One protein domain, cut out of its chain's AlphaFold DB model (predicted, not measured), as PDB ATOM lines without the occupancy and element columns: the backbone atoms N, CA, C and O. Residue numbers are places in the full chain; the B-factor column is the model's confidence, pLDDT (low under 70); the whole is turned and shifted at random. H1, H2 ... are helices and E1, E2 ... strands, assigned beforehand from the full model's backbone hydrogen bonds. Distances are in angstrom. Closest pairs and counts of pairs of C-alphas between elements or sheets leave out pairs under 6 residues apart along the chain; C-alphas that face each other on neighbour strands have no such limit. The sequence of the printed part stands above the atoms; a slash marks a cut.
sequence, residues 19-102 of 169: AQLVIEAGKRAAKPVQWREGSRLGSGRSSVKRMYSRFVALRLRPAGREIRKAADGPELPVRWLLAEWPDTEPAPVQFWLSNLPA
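Overview. This is residues 19 to 102 of the 169 residues of the protein "DDE family transposase" of Streptomyces sp. Ag82_O1-9 (UniProt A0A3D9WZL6). A strongly twisted sheet of four strands, curled like part of a barrel, is drawn out into a rod: the hairpin of E1 and E2 reaches toward one end, and H2 with its loop makes the other. H1 crosses one face of the sheet over E3, and residues 69 to 74 stick out. The printed part has 84 residues, in the order H1, E1, E2, H2, E3, E4; the sheet runs E1, E2, E3, E4, all antiparallel. The class is mixed, helices and strands; the whole is loose, with a radius of gyration of the C-alphas of 16.7 A and spans of 56 by 24 by 19 A.

Arrangement. E2, residues 49 to 60, is staggered: residues 49 to 55 pair with E1, residues 31 to 38, and residues 55 to 60 with E3, residues 79 to 84. E1 bends by 52 degrees at residue 35; N 33 and O 53 are 2.9 A apart, within hydrogen-bond range. Between E2 and E3, N 58 and O 81 are 2.8 A apart. E3 forms a hairpin with E4, residues 94 to 98, where N 82 and O 96 are 2.9 A apart. H1, residues 19 to 25, is on the sheet at a height of 9.1 A, only just over E3 alone, since 4 of its 7 C-alphas fall on E3 and 2 on E2; it runs across the strands, at 86 degrees to E3 on the local plane. Its closest C-alphas to E2 are those of Val 22 and Val 56, 6.9 A apart. H2, residues 65 to 69, is not on the sheet. In H1 and H2 every O i to N i+4 pair is within hydrogen-bond range.

Along the chain. H1 begins at C-alpha 19 (-34.571, 263.011, 18.434). E2 is 33.8 A long, E1 19.6 A and E3 16.4 A. E4 ends at C-alpha 98 (-40.397, 271.979, 6.654).

Size, cuts and confidence. The C-alphas of Arg 45 and Pro 74, the two farthest apart, are 56.4 A apart. The printed part has no cut and no long link. Residues 36 to 50 have pLDDT under 70.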
ATOM      1  N   ALA A  19     -33.913 263.960  17.546       84.19
ATOM      2  CA  ALA A  19     -34.571 263.011  18.434       84.19
ATOM      3  C   ALA A  19     -34.573 263.495  19.890       84.19
ATOM      4  O   ALA A  19     -35.620 263.450  20.529       84.19
ATOM      5  N   GLN A  20     -33.446 264.020  20.382       87.19
ATOM      6  CA  GLN A  20     -33.329 264.550  21.745       87.19
ATOM      7  C   GLN A  20     -34.299 265.710  21.966       87.19
ATOM      8  O   GLN A  20     -35.082 265.663  22.905       87.19
ATOM      9  N   LEU A  21     -34.352 266.674  21.041       88.69
ATOM     10  CA  LEU A  21     -35.274 267.815  21.122       88.69
ATOM     11  C   LEU A  21     -36.748 267.388  21.202       88.69
ATOM     12  O   LEU A  21     -37.543 267.973  21.936       88.69
ATOM     13  N   VAL A  22     -37.133 266.368  20.431       89.94
ATOM     14  CA  VAL A  22     -38.507 265.848  20.452       89.94
ATOM     15  C   VAL A  22     -38.776 265.078  21.741       89.94
ATOM     16  O   VAL A  22     -39.858 265.217  22.307       89.94
ATOM     17  N   ILE A  23     -37.802 264.306  22.225       89.75
ATOM     18  CA  ILE A  23     -37.902 263.576  23.491       89.75
ATOM     19  C   ILE A  23     -38.019 264.541  24.675       89.75
ATOM     20  O   ILE A  23     -38.872 264.326  25.533       89.75
ATOM     21  N   GLU A  24     -37.246 265.626  24.686       90.06
ATOM     22  CA  GLU A  24     -37.295 266.693  25.693       90.06
ATOM     23  C   GLU A  24     -38.638 267.430  25.693       90.06
ATOM     24  O   GLU A  24     -39.199 267.689  26.756       90.06
ATOM     25  N   ALA A  25     -39.210 267.706  24.513       88.62
ATOM     26  CA  ALA A  25     -40.573 268.236  24.409       88.62
ATOM     27  C   ALA A  25     -41.626 267.268  24.990       88.62
ATOM     28  O   ALA A  25     -42.713 267.679  25.407       88.62
ATOM     29  N   GLY A  26     -41.289 265.978  25.038       86.38
ATOM     30  CA  GLY A  26     -42.041 264.934  25.708       86.38
ATOM     31  C   GLY A  26     -43.236 264.419  24.910       86.38
ATOM     32  O   GLY A  26     -43.860 265.114  24.105       86.38
ATOM     33  N   LYS A  27     -43.647 263.183  25.218       83.12
ATOM     34  CA  LYS A  27     -44.831 262.540  24.614       83.12
ATOM     35  C   LYS A  27     -46.124 263.349  24.787       83.12
ATOM     36  O   LYS A  27     -47.044 263.214  23.986       83.12
ATOM     37  N   ARG A  28     -46.214 264.206  25.810       85.75
ATOM     38  CA  ARG A  28     -47.382 265.078  26.047       85.75
ATOM     39  C   ARG A  28     -47.550 266.152  24.970       85.75
ATOM     40  O   ARG A  28     -48.680 266.548  24.702       85.75
ATOM     41  N   ALA A  29     -46.467 266.571  24.313       88.25
ATOM     42  CA  ALA A  29     -46.533 267.491  23.180       88.25
ATOM     43  C   ALA A  29     -47.094 266.827  21.906       88.25
ATOM     44  O   ALA A  29     -47.470 267.526  20.964       88.25
ATOM     45  N   ALA A  30     -47.171 265.489  21.865       89.44
ATOM     46  CA  ALA A  30     -47.634 264.747  20.701       89.44
ATOM     47  C   ALA A  30     -49.162 264.796  20.583       89.44
ATOM     48  O   ALA A  30     -49.884 264.204  21.398       89.44
ATOM     49  N   LYS A  31     -49.652 265.451  19.528       91.75
ATOM     50  CA  LYS A  31     -51.081 265.598  19.229       91.75
ATOM     51  C   LYS A  31     -51.540 264.516  18.247       91.75
ATOM     52  O   LYS A  31     -50.840 264.278  17.260       91.75
ATOM     53  N   PRO A  32     -52.689 263.858  18.483       90.62
ATOM     54  CA  PRO A  32     -53.240 262.905  17.530       90.62
ATOM     55  C   PRO A  32     -53.683 263.634  16.260       90.62
ATOM     56  O   PRO A  32     -54.352 264.665  16.322       90.62
ATOM     57  N   VAL A  33     -53.314 263.092  15.104       88.88
ATOM     58  CA  VAL A  33     -53.732 263.608  13.799       88.88
ATOM     59  C   VAL A  33     -54.190 262.445  12.934       88.88
ATOM     60  O   VAL A  33     -53.483 261.448  12.780       88.88
ATOM     61  N   GLN A  34     -55.369 262.594  12.342       83.94
ATOM     62  CA  GLN A  34     -55.852 261.727  11.276       83.94
ATOM     63  C   GLN A  34     -55.454 262.350   9.937       83.94
ATOM     64  O   GLN A  34     -55.822 263.489   9.658       83.94
ATOM     65  N   TRP A  35     -54.707 261.625   9.101       73.81
ATOM     66  CA  TRP A  35     -54.281 262.154   7.792       73.81
ATOM     67  C   TRP A  35     -54.904 261.434   6.601       73.81
ATOM     68  O   TRP A  35     -54.853 261.976   5.496       73.81
ATOM     69  N   ARG A  36     -55.497 260.245   6.790       67.19
ATOM     70  CA  ARG A  36     -56.257 259.527   5.751       67.19
ATOM     71  C   ARG A  36     -57.358 258.650   6.335       67.19
ATOM     72  O   ARG A  36     -57.177 258.004   7.367       67.19
ATOM     73  N   GLU A  37     -58.458 258.547   5.602       59.47
ATOM     74  CA  GLU A  37     -59.257 257.325   5.580       59.47
ATOM     75  C   GLU A  37     -58.476 256.251   4.812       59.47
ATOM     76  O   GLU A  37     -58.040 256.463   3.678       59.47
ATOM     77  N   GLY A  38     -58.199 255.124   5.456       54.12
ATOM     78  CA  GLY A  38     -57.540 253.986   4.831       54.12
ATOM     79  C   GLY A  38     -58.518 253.220   3.951       54.12
ATOM     80  O   GLY A  38     -59.656 253.000   4.329       54.12
ATOM     81  N   SER A  39     -58.057 252.738   2.802       47.47
ATOM     82  CA  SER A  39     -58.867 252.003   1.818       47.47
ATOM     83  C   SER A  39     -59.334 250.609   2.261       47.47
ATOM     84  O   SER A  39     -60.005 249.919   1.500       47.47
ATOM     85  N   ARG A  40     -58.959 250.160   3.466       46.31
ATOM     86  CA  ARG A  40     -59.393 248.876   4.028       46.31
ATOM     87  C   ARG A  40     -60.646 249.086   4.867       46.31
ATOM     88  O   ARG A  40     -60.660 249.998   5.693       46.31
ATOM     89  N   LEU A  41     -61.631 248.199   4.712       46.41
ATOM     90  CA  LEU A  41     -62.768 248.131   5.625       46.41
ATOM     91  C   LEU A  41     -62.255 247.982   7.067       46.41
ATOM     92  O   LEU A  41     -61.424 247.115   7.349       46.41
ATOM     93  N   GLY A  42     -62.693 248.865   7.964       49.94
ATOM     94  CA  GLY A  42     -62.456 248.699   9.398       49.94
ATOM     95  C   GLY A  42     -63.263 247.511   9.928       49.94
ATOM     96  O   GLY A  42     -64.330 247.215   9.402       49.94
ATOM     97  N   SER A  43     -62.796 246.832  10.979       47.31
ATOM     98  CA  SER A  43     -63.524 245.696  11.580       47.31
ATOM     99  C   SER A  43     -64.694 246.126  12.488       47.31
ATOM    100  O   SER A  43     -65.061 245.398  13.406       47.31
ATOM    101  N   GLY A  44     -65.243 247.330  12.294       53.12
ATOM    102  CA  GLY A  44     -66.290 247.921  13.133       53.12
ATOM    103  C   GLY A  44     -67.400 248.573  12.305       53.12
ATOM    104  O   GLY A  44     -67.363 248.548  11.082       53.12
ATOM    105  N   ARG A  45     -68.381 249.206  12.968       46.62
ATOM    106  CA  ARG A  45     -69.567 249.839  12.335       46.62
ATOM    107  C   ARG A  45     -69.260 250.959  11.321       46.62
ATOM    108  O   ARG A  45     -70.170 251.429  10.652       46.62
ATOM    109  N   SER A  46     -68.005 251.394  11.210       44.31
ATOM    110  CA  SER A  46     -67.532 252.322  10.183       44.31
ATOM    111  C   SER A  46     -66.658 251.545   9.198       44.31
ATOM    112  O   SER A  46     -65.621 250.992   9.568       44.31
ATOM    113  N   SER A  47     -67.096 251.495   7.943       46.75
ATOM    114  CA  SER A  47     -66.545 250.705   6.837       46.75
ATOM    115  C   SER A  47     -65.168 251.172   6.337       46.75
ATOM    116  O   SER A  47     -64.752 250.780   5.251       46.75
ATOM    117  N   VAL A  48     -64.426 251.984   7.104       51.69
ATOM    118  CA  VAL A  48     -63.159 252.589   6.663       51.69
ATOM    119  C   VAL A  48     -62.132 252.664   7.806       51.69
ATOM    120  O   VAL A  48     -62.378 253.245   8.864       51.69
ATOM    121  N   LYS A  49     -60.940 252.078   7.613       52.50
ATOM    122  CA  LYS A  49     -59.844 252.085   8.600       52.50
ATOM    123  C   LYS A  49     -59.176 253.460   8.644       52.50
ATOM    124  O   LYS A  49     -58.329 253.764   7.813       52.50
ATOM    125  N   ARG A  50     -59.497 254.288   9.634       61.84
ATOM    126  CA  ARG A  50     -58.857 255.605   9.826       61.84
ATOM    127  C   ARG A  50     -57.374 255.439  10.177       61.84
ATOM    128  O   ARG A  50     -57.035 254.707  11.105       61.84
ATOM    129  N   MET A  51     -56.486 256.100   9.433       73.12
ATOM    130  CA  MET A  51     -55.054 256.142   9.748       73.12
ATOM    131  C   MET A  51     -54.790 257.333  10.669       73.12
ATOM    132  O   MET A  51     -54.891 258.488  10.246       73.12
ATOM    133  N   TYR A  52     -54.492 257.022  11.929       79.31
ATOM    134  CA  TYR A  52     -54.176 257.974  12.987       79.31
ATOM    135  C   TYR A  52     -52.818 257.634  13.611       79.31
ATOM    136  O   TYR A  52     -52.375 256.489  13.597       79.31
ATOM    137  N   SER A  53     -52.150 258.654  14.127       88.81
ATOM    138  CA  SER A  53     -50.847 258.613  14.793       88.81
ATOM    139  C   SER A  53     -50.677 259.947  15.508       88.81
ATOM    140  O   SER A  53     -51.476 260.872  15.314       88.81
ATOM    141  N   ARG A  54     -49.673 260.049  16.371       92.31
ATOM    142  CA  ARG A  54     -49.417 261.263  17.142       92.31
ATOM    143  C   ARG A  54     -48.179 261.948  16.595       92.31
ATOM    144  O   ARG A  54     -47.194 261.297  16.257       92.31
ATOM    145  N   PHE A  55     -48.242 263.268  16.519       94.31
ATOM    146  CA  PHE A  55     -47.168 264.077  15.972       94.31
ATOM    147  C   PHE A  55     -46.766 265.176  16.940       94.31
ATOM    148  O   PHE A  55     -47.618 265.840  17.533       94.31
ATOM    149  N   VAL A  56     -45.462 265.383  17.056       95.50
ATOM    150  CA  VAL A  56     -44.862 266.534  17.729       95.50
ATOM    151  C   VAL A  56     -44.407 267.508  16.649       95.50
ATOM    152  O   VAL A  56     -43.752 267.103  15.692       95.50
ATOM    153  N   ALA A  57     -44.758 268.785  16.787       95.62
ATOM    154  CA  ALA A  57     -44.291 269.843  15.898       95.62
ATOM    155  C   ALA A  57     -43.571 270.915  16.711       95.62
ATOM    156  O   ALA A  57     -44.163 271.524  17.602       95.62
ATOM    157  N   LEU A  58     -42.301 271.142  16.390       94.81
ATOM    158  CA  LEU A  58     -41.435 272.118  17.041       94.81
ATOM    159  C   LEU A  58     -40.963 273.159  16.028       94.81
ATOM    160  O   LEU A  58     -40.771 272.861  14.847       94.81
ATOM    161  N   ARG A  59     -40.742 274.385  16.499       94.00
ATOM    162  CA  ARG A  59     -40.064 275.435  15.733       94.00
ATOM    163  C   ARG A  59     -38.615 275.489  16.188       94.00
ATOM    164  O   ARG A  59     -38.352 275.723  17.362       94.00
ATOM    165  N   LEU A  60     -37.685 275.273  15.265       92.69
ATOM    166  CA  LEU A  60     -36.255 275.275  15.563       92.69
ATOM    167  C   LEU A  60     -35.445 275.960  14.467       92.69
ATOM    168  O   LEU A  60     -35.950 276.227  13.377       92.69
ATOM    169  N   ARG A  61     -34.173 276.235  14.757       91.38
ATOM    170  CA  ARG A  61     -33.195 276.729  13.783       91.38
ATOM    171  C   ARG A  61     -32.226 275.596  13.448       91.38
ATOM    172  O   ARG A  61     -31.357 275.288  14.260       91.38
ATOM    173  N   PRO A  62     -32.390 274.927  12.299       88.56
ATOM    174  CA  PRO A  62     -31.575 273.773  11.970       88.56
ATOM    175  C   PRO A  62     -30.176 274.224  11.544       88.56
ATOM    176  O   PRO A  62     -30.011 275.060  10.660       88.56
ATOM    177  N   ALA A  63     -29.158 273.637  12.169       85.62
ATOM    178  CA  ALA A  63     -27.761 274.038  12.024       85.62
ATOM    179  C   ALA A  63     -26.980 273.202  10.988       85.62
ATOM    180  O   ALA A  63     -25.757 273.082  11.064       85.62
ATOM    181  N   GLY A  64     -27.681 272.599  10.023       82.69
ATOM    182  CA  GLY A  64     -27.080 271.755   8.987       82.69
ATOM    183  C   GLY A  64     -26.193 272.539   8.013       82.69
ATOM    184  O   GLY A  64     -26.429 273.719   7.752       82.69
ATOM    185  N   ARG A  65     -25.182 271.871   7.437       82.62
ATOM    186  CA  ARG A  65     -24.211 272.484   6.507       82.62
ATOM    187  C   ARG A  65     -24.885 273.199   5.336       82.62
ATOM    188  O   ARG A  65     -24.558 274.350   5.067       82.62
ATOM    189  N   GLU A  66     -25.825 272.538   4.669       83.81
ATOM    190  CA  GLU A  66     -26.498 273.103   3.491       83.81
ATOM    191  C   GLU A  66     -27.416 274.276   3.855       83.81
ATOM    192  O   GLU A  66     -27.530 275.230   3.096       83.81
ATOM    193  N   ILE A  67     -27.991 274.267   5.060       83.00
ATOM    194  CA  ILE A  67     -28.841 275.361   5.546       83.00
ATOM    195  C   ILE A  67     -27.998 276.590   5.879       83.00
ATOM    196  O   ILE A  67     -28.406 277.699   5.565       83.00
ATOM    197  N   ARG A  68     -26.807 276.397   6.458       82.00
ATOM    198  CA  ARG A  68     -25.845 277.487   6.672       82.00
ATOM    199  C   ARG A  68     -25.378 278.105   5.360       82.00
ATOM    200  O   ARG A  68     -25.294 279.318   5.281       82.00
ATOM    201  N   LYS A  69     -25.080 277.286   4.345       82.81
ATOM    202  CA  LYS A  69     -24.668 277.789   3.023       82.81
ATOM    203  C   LYS A  69     -25.767 278.596   2.334       82.81
ATOM    204  O   LYS A  69     -25.456 279.532   1.617       82.81
ATOM    205  N   ALA A  70     -27.021 278.191   2.519       81.69
ATOM    206  CA  ALA A  70     -28.178 278.839   1.914       81.69
ATOM    207  C   ALA A  70     -28.729 280.016   2.739       81.69
ATOM    208  O   ALA A  70     -29.733 280.603   2.347       81.69
ATOM    209  N   ALA A  71     -28.149 280.318   3.904       81.69
ATOM    210  CA  ALA A  71     -28.557 281.457   4.711       81.69
ATOM    211  C   ALA A  71     -27.774 282.700   4.269       81.69
ATOM    212  O   ALA A  71     -26.549 282.710   4.330       81.69
ATOM    213  N   ASP A  72     -28.489 283.758   3.885       75.06
ATOM    214  CA  ASP A  72     -27.895 285.037   3.460       75.06
ATOM    215  C   ASP A  72     -27.341 285.879   4.629       75.06
ATOM    216  O   ASP A  72     -26.854 286.990   4.432       75.06
ATOM    217  N   GLY A  73     -27.411 285.377   5.867       77.62
ATOM    218  CA  GLY A  73     -27.026 286.118   7.064       77.62
ATOM    219  C   GLY A  73     -26.542 285.236   8.218       77.62
ATOM    220  O   GLY A  73     -26.576 284.006   8.134       77.62
ATOM    221  N   PRO A  74     -26.091 285.859   9.323       77.62
ATOM    222  CA  PRO A  74     -25.566 285.145  10.488       77.62
ATOM    223  C   PRO A  74     -26.645 284.348  11.234       77.62
ATOM    224  O   PRO A  74     -26.328 283.402  11.957       77.62
ATOM    225  N   GLU A  75     -27.919 284.710  11.061       83.31
ATOM    226  CA  GLU A  75     -29.038 284.018  11.686       83.31
ATOM    227  C   GLU A  75     -29.579 282.884  10.816       83.31
ATOM    228  O   GLU A  75     -29.945 283.053   9.654       83.31
ATOM    229  N   LEU A  76     -29.699 281.707  11.429       86.50
ATOM    230  CA  LEU A  76     -30.305 280.551  10.785       86.50
ATOM    231  C   LEU A  76     -31.831 280.692  10.699       86.50
ATOM    232  O   LEU A  76     -32.474 281.099  11.676       86.50
ATOM    233  N   PRO A  77     -32.444 280.278   9.575       88.00
ATOM    234  CA  PRO A  77     -33.878 280.404   9.392       88.00
ATOM    235  C   PRO A  77     -34.644 279.454  10.316       88.00
ATOM    236  O   PRO A  77     -34.273 278.293  10.496       88.00
ATOM    237  N   VAL A  78     -35.768 279.923  10.858       92.12
ATOM    238  CA  VAL A  78     -36.654 279.076  11.665       92.12
ATOM    239  C   VAL A  78     -37.451 278.142  10.752       92.12
ATOM    240  O   VAL A  78     -38.056 278.565   9.761       92.12
ATOM    241  N   ARG A  79     -37.465 276.855  11.099       94.25
ATOM    242  CA  ARG A  79     -38.131 275.770  10.374       94.25
ATOM    243  C   ARG A  79     -39.002 274.946  11.317       94.25
ATOM    244  O   ARG A  79     -38.807 274.945  12.532       94.25
ATOM    245  N   TRP A  80     -39.967 274.246  10.738       96.00
ATOM    246  CA  TRP A  80     -40.743 273.225  11.429       96.00
ATOM    247  C   TRP A  80     -39.955 271.921  11.485       96.00
ATOM    248  O   TRP A  80     -39.554 271.417  10.437       96.00
ATOM    249  N   LEU A  81     -39.795 271.359  12.679       95.69
ATOM    250  CA  LEU A  81     -39.471 269.952  12.885       95.69
ATOM    251  C   LEU A  81     -40.761 269.225  13.247       95.69
ATOM    252  O   LEU A  81     -41.336 269.466  14.307       95.69
ATOM    253  N   LEU A  82     -41.214 268.349  12.361       95.56
ATOM    254  CA  LEU A  82     -42.326 267.445  12.612       95.56
ATOM    255  C   LEU A  82     -41.753 266.066  12.928       95.56
ATOM    256  O   LEU A  82     -40.912 265.572  12.182       95.56
ATOM    257  N   ALA A  83     -42.231 265.431  13.987       95.56
ATOM    258  CA  ALA A  83     -41.869 264.067  14.329       95.56
ATOM    259  C   ALA A  83     -43.118 263.229  14.570       95.56
ATOM    260  O   ALA A  83     -44.066 263.683  15.210       95.56
ATOM    261  N   GLU A  84     -43.120 262.007  14.054       94.00
ATOM    262  CA  GLU A  84     -44.137 261.018  14.373       94.00
ATOM    263  C   GLU A  84     -43.713 260.265  15.624       94.00
ATOM    264  O   GLU A  84     -42.635 259.670  15.662       94.00
ATOM    265  N   TRP A  85     -44.573 260.275  16.634       93.56
ATOM    266  CA  TRP A  85     -44.348 259.560  17.878       93.56
ATOM    267  C   TRP A  85     -45.593 258.756  18.257       93.56
ATOM    268  O   TRP A  85     -46.419 259.228  19.041       93.56
ATOM    269  N   PRO A  86     -45.763 257.551  17.687       90.00
ATOM    270  CA  PRO A  86     -46.886 256.684  18.004       90.00
ATOM    271  C   PRO A  86     -46.895 256.333  19.492       90.00
ATOM    272  O   PRO A  86     -45.846 256.219  20.124       90.00
ATOM    273  N   ASP A  87     -48.086 256.133  20.050       86.56
ATOM    274  CA  ASP A  87     -48.234 255.819  21.476       86.56
ATOM    275  C   ASP A  87     -47.571 254.485  21.856       86.56
ATOM    276  O   ASP A  87     -47.009 254.342  22.940       86.56
ATOM    277  N   THR A  88     -47.570 253.550  20.905       87.06
ATOM    278  CA  THR A  88     -46.976 252.215  21.010       87.06
ATOM    279  C   THR A  88     -45.452 252.221  21.031       87.06
ATOM    280  O   THR A  88     -44.856 251.199  21.351       87.06
ATOM    281  N   GLU A  89     -44.813 253.338  20.680       89.00
ATOM    282  CA  GLU A  89     -43.367 253.405  20.484       89.00
ATOM    283  C   GLU A  89     -42.676 254.144  21.640       89.00
ATOM    284  O   GLU A  89     -43.161 255.186  22.110       89.00
ATOM    285  N   PRO A  90     -41.520 253.661  22.125       88.06
ATOM    286  CA  PRO A  90     -40.788 254.324  23.199       88.06
ATOM    287  C   PRO A  90     -40.175 255.658  22.748       88.06
ATOM    288  O   PRO A  90     -40.077 256.574  23.561       88.06
ATOM    289  N   ALA A  91     -39.854 255.808  21.459       90.00
ATOM    290  CA  ALA A  91     -39.205 256.982  20.872       90.00
ATOM    291  C   ALA A  91     -39.880 257.413  19.549       90.00
ATOM    292  O   ALA A  91     -40.648 256.635  18.977       90.00
ATOM    293  N   PRO A  92     -39.630 258.642  19.052       91.62
ATOM    294  CA  PRO A  92     -40.155 259.076  17.761       91.62
ATOM    295  C   PRO A  92     -39.550 258.260  16.610       91.62
ATOM    296  O   PRO A  92     -38.349 257.995  16.591       91.62
ATOM    297  N   VAL A  93     -40.376 257.895  15.629       92.00
ATOM    298  CA  VAL A  93     -40.019 256.930  14.568       92.00
ATOM    299  C   VAL A  93     -39.705 257.573  13.222       92.00
ATOM    300  O   VAL A  93     -39.009 256.987  12.397       92.00
ATOM    301  N   GLN A  94     -40.232 258.769  12.966       92.06
ATOM    302  CA  GLN A  94     -40.029 259.488  11.710       92.06
ATOM    303  C   GLN A  94     -39.913 260.983  11.967       92.06
ATOM    304  O   GLN A  94     -40.577 261.514  12.855       92.06
ATOM    305  N   PHE A  95     -39.103 261.661  11.153       93.44
ATOM    306  CA  PHE A  95     -38.840 263.091  11.262       93.44
ATOM    307  C   PHE A  95     -38.939 263.759   9.890       93.44
ATOM    308  O   PHE A  95     -38.492 263.211   8.881       93.44
ATOM    309  N   TRP A  96     -39.484 264.972   9.865       93.75
ATOM    310  CA  TRP A  96     -39.554 265.834   8.691       93.75
ATOM    311  C   TRP A  96     -39.154 267.254   9.064       93.75
ATOM    312  O   TRP A  96     -39.530 267.767  10.118       93.75
ATOM    313  N   LEU A  97     -38.442 267.909   8.154       93.62
ATOM    314  CA  LEU A  97     -38.121 269.325   8.245       93.62
ATOM    315  C   LEU A  97     -38.926 270.082   7.185       93.62
ATOM    316  O   LEU A  97     -38.947 269.677   6.024       93.62
ATOM    317  N   SER A  98     -39.583 271.175   7.569       93.12
ATOM    318  CA  SER A  98     -40.397 271.979   6.654       93.12
ATOM    319  C   SER A  98     -40.112 273.475   6.782       93.12
ATOM    320  O   SER A  98     -39.917 274.013   7.874       93.12
ATOM    321  N   ASN A  99     -40.092 274.157   5.638       93.06
ATOM    322  CA  ASN A  99     -39.990 275.609   5.512       93.06
ATOM    323  C   ASN A  99     -41.357 276.307   5.429       93.06
ATOM    324  O   ASN A  99     -41.394 277.497   5.129       93.06
ATOM    325  N   LEU A 100     -42.455 275.592   5.689       94.50
ATOM    326  CA  LEU A 100     -43.795 276.171   5.666       94.50
ATOM    327  C   LEU A 100     -43.951 277.314   6.699       94.50
ATOM    328  O   LEU A 100     -43.243 277.323   7.721       94.50
ATOM    329  N   PRO A 101     -44.873 278.265   6.449       95.12
ATOM    330  CA  PRO A 101     -45.150 279.392   7.340       95.12
ATOM    331  C   PRO A 101     -45.440 278.984   8.793       95.12
ATOM    332  O   PRO A 101     -45.885 277.866   9.067       95.12
ATOM    333  N   ALA A 102     -45.168 279.878   9.746       93.19
ATOM    334  CA  ALA A 102     -45.307 279.594  11.181       93.19
ATOM    335  C   ALA A 102     -46.768 279.447  11.652       93.19
ATOM    336  O   ALA A 102     -47.018 278.868  12.703       93.19
TER     337      ALA A 102